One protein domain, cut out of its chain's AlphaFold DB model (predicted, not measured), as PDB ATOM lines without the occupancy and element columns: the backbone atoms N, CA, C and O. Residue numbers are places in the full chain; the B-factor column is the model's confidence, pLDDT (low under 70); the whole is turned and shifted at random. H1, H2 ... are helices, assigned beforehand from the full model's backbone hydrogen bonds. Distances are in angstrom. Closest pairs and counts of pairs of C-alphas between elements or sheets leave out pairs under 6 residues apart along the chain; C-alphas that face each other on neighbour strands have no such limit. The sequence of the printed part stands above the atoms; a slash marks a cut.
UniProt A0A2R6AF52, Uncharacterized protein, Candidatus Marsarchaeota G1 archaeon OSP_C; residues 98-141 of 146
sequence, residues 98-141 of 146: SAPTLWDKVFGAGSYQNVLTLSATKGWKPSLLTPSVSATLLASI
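Overview. This is residues 98 to 141 of the 146 residues of an uncharacterized protein of Candidatus Marsarchaeota G1 archaeon OSP_C (UniProt A0A2R6AF52). Picture an open arch of four helices: H2, the longest, makes its top, H1 makes one leg, and the short H3 followed by H4 makes the other leg. The two legs are apart across the opening, and each helix touches just its neighbours along the chain. The printed part has 44 residues with four named helices, in the order H1, H2, H3, H4, and no named strand; the class is all helix. The whole is compact, with a radius of gyration of the C-alphas of 10.6 A, and its C-alphas span 27 by 22 by 13 A along their three main axes.

Along the chain. Start at C-alpha 98, printed at (-48.352, 19.032, -31.306); from there H1 runs over residues 98 to 107, 14.4 A from first to last C-alpha. Go on to C-alpha 111 at (-49.823, 9.969, -20.589), where H2 begins; it holds residues 111 to 121 and is 15.3 A long between its end C-alphas. Next look at residues 126 to 129, which form H3, 5.1 A from first to last C-alpha. H4 takes residues 133 to 139, measures 9.9 A, and ends at C-alpha 139, at (-39.113, 3.442, -34.664).

Arrangement. Begin with H1 and H2, which touch; their closest C-alphas, those of Asp 104 and Ser 111, are 5.6 A apart. The lines of these two helices stand about perpendicular, at 78 degrees. Farther along, H2 touches H3, and there the closest C-alphas are those of Leu 116 and Leu 129, at 6.2 A. H3 in turn touches H4, with the C-alphas of Leu 128 and Ala 135 the closest, at 4.8 A. H1 is apart from H3 and from H4, and H2 is apart from H4. Along the backbones of H1, H2 and H4 you will find every O i to N i+4 pair within hydrogen-bond range; H3, with 4 residues, is too short for such a pair, and its one O i to N i+3 pair is within range.

Size, cuts and confidence. Look for the two C-alphas farthest apart at Ala 109 and Ile 141, 28.5 A from each other. The first and last printed C-alphas, those of Ser 98 and Ile 141, are 23.2 A apart. The printed part has no cut, and its three links, H1 to H2, H2 to H3 and H3 to H4, are tight. In the B-factor column the mean pLDDT of the printed part is 80.7; residues 139 to 140, of which 139 belongs to H4, are under 70.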
ATOM      1  N   SER A  98     -46.946  19.252 -31.680       82.38
ATOM      2  CA  SER A  98     -48.352  19.032 -31.306       82.38
ATOM      3  C   SER A  98     -48.606  17.616 -30.773       82.38
ATOM      4  O   SER A  98     -49.653  17.363 -30.178       82.38
ATOM      5  N   ALA A  99     -47.670  16.680 -30.988       79.75
ATOM      6  CA  ALA A  99     -47.840  15.273 -30.630       79.75
ATOM      7  C   ALA A  99     -48.115  15.036 -29.130       79.75
ATOM      8  O   ALA A  99     -49.053  14.290 -28.848       79.75
ATOM      9  N   PRO A 100     -47.409  15.678 -28.172       83.50
ATOM     10  CA  PRO A 100     -47.692  15.501 -26.747       83.50
ATOM     11  C   PRO A 100     -49.120  15.909 -26.382       83.50
ATOM     12  O   PRO A 100     -49.842  15.157 -25.736       83.50
ATOM     13  N   THR A 101     -49.566  17.073 -26.863       85.38
ATOM     14  CA  THR A 101     -50.907  17.602 -26.580       85.38
ATOM     15  C   THR A 101     -52.004  16.739 -27.195       85.38
ATOM     16  O   THR A 101     -53.020  16.478 -26.555       85.38
ATOM     17  N   LEU A 102     -51.813  16.281 -28.437       82.12
ATOM     18  CA  LEU A 102     -52.772  15.403 -29.106       82.12
ATOM     19  C   LEU A 102     -52.837  14.029 -28.436       82.12
ATOM     20  O   LEU A 102     -53.927  13.486 -28.289       82.12
ATOM     21  N   TRP A 103     -51.702  13.489 -27.996       84.00
ATOM     22  CA  TRP A 103     -51.651  12.217 -27.283       84.00
ATOM     23  C   TRP A 103     -52.342  12.300 -25.923       84.00
ATOM     24  O   TRP A 103     -53.208  11.479 -25.626       84.00
ATOM     25  N   ASP A 104     -52.034  13.328 -25.134       86.94
ATOM     26  CA  ASP A 104     -52.647  13.536 -23.821       86.94
ATOM     27  C   ASP A 104     -54.159  13.776 -23.917       86.94
ATOM     28  O   ASP A 104     -54.915  13.354 -23.042       86.94
ATOM     29  N   LYS A 105     -54.632  14.384 -25.011       81.62
ATOM     30  CA  LYS A 105     -56.069  14.527 -25.284       81.62
ATOM     31  C   LYS A 105     -56.771  13.179 -25.477       81.62
ATOM     32  O   LYS A 105     -57.961  13.075 -25.202       81.62
ATOM     33  N   VAL A 106     -56.057  12.170 -25.973       78.06
ATOM     34  CA  VAL A 106     -56.606  10.841 -26.274       78.06
ATOM     35  C   VAL A 106     -56.458   9.882 -25.098       78.06
ATOM     36  O   VAL A 106     -57.384   9.139 -24.784       78.06
ATOM     37  N   PHE A 107     -55.286   9.875 -24.471       80.31
ATOM     38  CA  PHE A 107     -54.905   8.871 -23.476       80.31
ATOM     39  C   PHE A 107     -54.869   9.421 -22.043       80.31
ATOM     40  O   PHE A 107     -54.568   8.680 -21.108       80.31
ATOM     41  N   GLY A 108     -55.218  10.697 -21.854       81.62
ATOM     42  CA  GLY A 108     -55.250  11.383 -20.565       81.62
ATOM     43  C   GLY A 108     -54.016  12.257 -20.323       81.62
ATOM     44  O   GLY A 108     -52.943  12.029 -20.884       81.62
ATOM     45  N   ALA A 109     -54.171  13.272 -19.472       88.75
ATOM     46  CA  ALA A 109     -53.108  14.227 -19.162       88.75
ATOM     47  C   ALA A 109     -51.845  13.532 -18.615       88.75
ATOM     48  O   ALA A 109     -51.933  12.690 -17.719       88.75
ATOM     49  N   GLY A 110     -50.671  13.885 -19.150       87.31
ATOM     50  CA  GLY A 110     -49.377  13.327 -18.746       87.31
ATOM     51  C   GLY A 110     -49.085  11.919 -19.278       87.31
ATOM     52  O   GLY A 110     -48.002  11.381 -19.032       87.31
ATOM     53  N   SER A 111     -50.010  11.309 -20.023       87.62
ATOM     54  CA  SER A 111     -49.823   9.969 -20.589       87.62
ATOM     55  C   SER A 111     -48.672   9.918 -21.597       87.62
ATOM     56  O   SER A 111     -47.949   8.920 -21.634       87.62
ATOM     57  N   TYR A 112     -48.437  10.991 -22.355       86.81
ATOM     58  CA  TYR A 112     -47.325  11.075 -23.298       86.81
ATOM     59  C   TYR A 112     -45.973  11.006 -22.581       86.81
ATOM     60  O   TYR A 112     -45.107  10.208 -22.941       86.81
ATOM     61  N   GLN A 113     -45.817  11.786 -21.508       88.25
ATOM     62  CA  GLN A 113     -44.591  11.789 -20.711       88.25
ATOM     63  C   GLN A 113     -44.357  10.433 -20.039       88.25
ATOM     64  O   GLN A 113     -43.226   9.951 -20.012       88.25
ATOM     65  N   ASN A 114     -45.418   9.780 -19.554       87.62
ATOM     66  CA  ASN A 114     -45.324   8.442 -18.971       87.62
ATOM     67  C   ASN A 114     -44.792   7.414 -19.978       87.62
ATOM     68  O   ASN A 114     -43.928   6.609 -19.627       87.62
ATOM     69  N   VAL A 115     -45.257   7.461 -21.231       86.25
ATOM     70  CA  VAL A 115     -44.752   6.587 -22.301       86.25
ATOM     71  C   VAL A 115     -43.280   6.869 -22.585       86.25
ATOM     72  O   VAL A 115     -42.496   5.924 -22.640       86.25
ATOM     73  N   LEU A 116     -42.870   8.136 -22.698       86.81
ATOM     74  CA  LEU A 116     -41.459   8.478 -22.920       86.81
ATOM     75  C   LEU A 116     -40.558   7.993 -21.779       86.81
ATOM     76  O   LEU A 116     -39.505   7.411 -22.038       86.81
ATOM     77  N   THR A 117     -40.982   8.177 -20.528       89.31
ATOM     78  CA  THR A 117     -40.242   7.704 -19.351       89.31
ATOM     79  C   THR A 117     -40.130   6.177 -19.332       89.31
ATOM     80  O   THR A 117     -39.053   5.636 -19.065       89.31
ATOM     81  N   LEU A 118     -41.208   5.459 -19.658       87.75
ATOM     82  CA  LEU A 118     -41.184   3.997 -19.771       87.75
ATOM     83  C   LEU A 118     -40.254   3.528 -20.897       87.75
ATOM     84  O   LEU A 118     -39.452   2.622 -20.678       87.75
ATOM     85  N   SER A 119     -40.314   4.159 -22.070       84.25
ATOM     86  CA  SER A 119     -39.446   3.838 -23.209       84.25
ATOM     87  C   SER A 119     -37.972   4.094 -22.890       84.25
ATOM     88  O   SER A 119     -37.130   3.236 -23.158       84.25
ATOM     89  N   ALA A 120     -37.653   5.210 -22.226       84.94
ATOM     90  CA  ALA A 120     -36.303   5.494 -21.736       84.94
ATOM     91  C   ALA A 120     -35.820   4.419 -20.744       84.94
ATOM     92  O   ALA A 120     -34.705   3.916 -20.864       84.94
ATOM     93  N   THR A 121     -36.688   3.993 -19.819       86.06
ATOM     94  CA  THR A 121     -36.392   2.914 -18.854       86.06
ATOM     95  C   THR A 121     -36.148   1.568 -19.546       86.06
ATOM     96  O   THR A 121     -35.391   0.734 -19.053       86.06
ATOM     97  N   LYS A 122     -36.774   1.341 -20.706       84.12
ATOM     98  CA  LYS A 122     -36.577   0.147 -21.543       84.12
ATOM     99  C   LYS A 122     -35.378   0.251 -22.494       84.12
ATOM    100  O   LYS A 122     -35.188  -0.655 -23.298       84.12
ATOM    101  N   GLY A 123     -34.572   1.308 -22.386       83.81
ATOM    102  CA  GLY A 123     -33.326   1.465 -23.136       83.81
ATOM    103  C   GLY A 123     -33.491   2.065 -24.532       83.81
ATOM    104  O   GLY A 123     -32.559   1.993 -25.323       83.81
ATOM    105  N   TRP A 124     -34.645   2.659 -24.852       82.81
ATOM    106  CA  TRP A 124     -34.839   3.292 -26.157       82.81
ATOM    107  C   TRP A 124     -33.878   4.468 -26.342       82.81
ATOM    108  O   TRP A 124     -33.675   5.280 -25.435       82.81
ATOM    109  N   LYS A 125     -33.319   4.596 -27.550       81.44
ATOM    110  CA  LYS A 125     -32.387   5.678 -27.887       81.44
ATOM    111  C   LYS A 125     -33.049   7.055 -27.723       81.44
ATOM    112  O   LYS A 125     -34.151   7.253 -28.237       81.44
ATOM    113  N   PRO A 126     -32.366   8.052 -27.126       79.69
ATOM    114  CA  PRO A 126     -32.918   9.399 -26.942       79.69
ATOM    115  C   PRO A 126     -33.400  10.075 -28.236       79.69
ATOM    116  O   PRO A 126     -34.379  10.819 -28.223       79.69
ATOM    117  N   SER A 127     -32.762   9.774 -29.372       79.38
ATOM    118  CA  SER A 127     -33.158  10.272 -30.697       79.38
ATOM    119  C   SER A 127     -34.538   9.789 -31.158       79.38
ATOM    120  O   SER A 127     -35.142  10.424 -32.018       79.38
ATOM    121  N   LEU A 128     -35.053   8.698 -30.583       76.00
ATOM    122  CA  LEU A 128     -36.387   8.155 -30.862       76.00
ATOM    123  C   LEU A 128     -37.461   8.704 -29.916       76.00
ATOM    124  O   LEU A 128     -38.649   8.574 -30.196       76.00
ATOM    125  N   LEU A 129     -37.052   9.317 -28.803       76.88
ATOM    126  CA  LEU A 129     -37.953   9.876 -27.791       76.88
ATOM    127  C   LEU A 129     -38.377  11.317 -28.114       76.88
ATOM    128  O   LEU A 129     -39.309  11.835 -27.506       76.88
ATOM    129  N   THR A 130     -37.713  11.962 -29.077       78.94
ATOM    130  CA  THR A 130     -38.073  13.309 -29.539       78.94
ATOM    131  C   THR A 130     -38.996  13.215 -30.759       78.94
ATOM    132  O   THR A 130     -38.575  12.673 -31.787       78.94
ATOM    133  N   PRO A 131     -40.238  13.740 -30.700       72.56
ATOM    134  CA  PRO A 131     -41.189  13.609 -31.798       72.56
ATOM    135  C   PRO A 131     -40.696  14.297 -33.078       72.56
ATOM    136  O   PRO A 131     -40.564  15.519 -33.162       72.56
ATOM    137  N   SER A 132     -40.453  13.485 -34.105       75.62
ATOM    138  CA  SER A 132     -40.089  13.904 -35.457       75.62
ATOM    139  C   SER A 132     -40.495  12.826 -36.462       75.62
ATOM    140  O   SER A 132     -40.594  11.650 -36.109       75.62
ATOM    141  N   VAL A 133     -40.679  13.206 -37.729       71.19
ATOM    142  CA  VAL A 133     -40.964  12.246 -38.813       71.19
ATOM    143  C   VAL A 133     -39.861  11.186 -38.904       71.19
ATOM    144  O   VAL A 133     -40.142   9.999 -39.053       71.19
ATOM    145  N   SER A 134     -38.602  11.597 -38.742       75.06
ATOM    146  CA  SER A 134     -37.448  10.697 -38.731       75.06
ATOM    147  C   SER A 134     -37.500   9.701 -37.572       75.06
ATOM    148  O   SER A 134     -37.278   8.513 -37.794       75.06
ATOM    149  N   ALA A 135     -37.840  10.147 -36.358       74.25
ATOM    150  CA  ALA A 135     -38.006   9.258 -35.209       74.25
ATOM    151  C   ALA A 135     -39.134   8.241 -35.439       74.25
ATOM    152  O   ALA A 135     -38.951   7.060 -35.155       74.25
ATOM    153  N   THR A 136     -40.263   8.659 -36.024       73.88
ATOM    154  CA  THR A 136     -41.371   7.755 -36.379       73.88
ATOM    155  C   THR A 136     -40.950   6.699 -37.403       73.88
ATOM    156  O   THR A 136     -41.247   5.517 -37.223       73.88
ATOM    157  N   LEU A 137     -40.229   7.093 -38.457       71.50
ATOM    158  CA  LEU A 137     -39.733   6.159 -39.472       71.50
ATOM    159  C   LEU A 137     -38.724   5.166 -38.880       71.50
ATOM    160  O   LEU A 137     -38.831   3.968 -39.123       71.50
ATOM    161  N   LEU A 138     -37.785   5.634 -38.057       72.81
ATOM    162  CA  LEU A 138     -36.782   4.772 -37.426       72.81
ATOM    163  C   LEU A 138     -37.396   3.821 -36.389       72.81
ATOM    164  O   LEU A 138     -37.009   2.658 -36.337       72.81
ATOM    165  N   ALA A 139     -38.389   4.277 -35.621       67.56
ATOM    166  CA  ALA A 139     -39.113   3.442 -34.664       67.56
ATOM    167  C   ALA A 139     -39.947   2.337 -35.339       67.56
ATOM    168  O   ALA A 139     -40.224   1.313 -34.721       67.56
ATOM    169  N   SER A 140     -40.328   2.514 -36.610       67.25
ATOM    170  CA  SER A 140     -41.031   1.481 -37.385       67.25
ATOM    171  C   SER A 140     -40.124   0.333 -37.851       67.25
ATOM    172  O   SER A 140     -40.628  -0.699 -38.296       67.25
ATOM    173  N   ILE A 141     -38.798   0.482 -37.722       70.44
ATOM    174  CA  ILE A 141     -37.801  -0.538 -38.065       70.44
ATOM    175  C   ILE A 141     -37.337  -1.219 -36.762       70.44
ATOM    176  O   ILE A 141     -36.555  -0.625 -36.016       70.44
TER     177      ILE A 141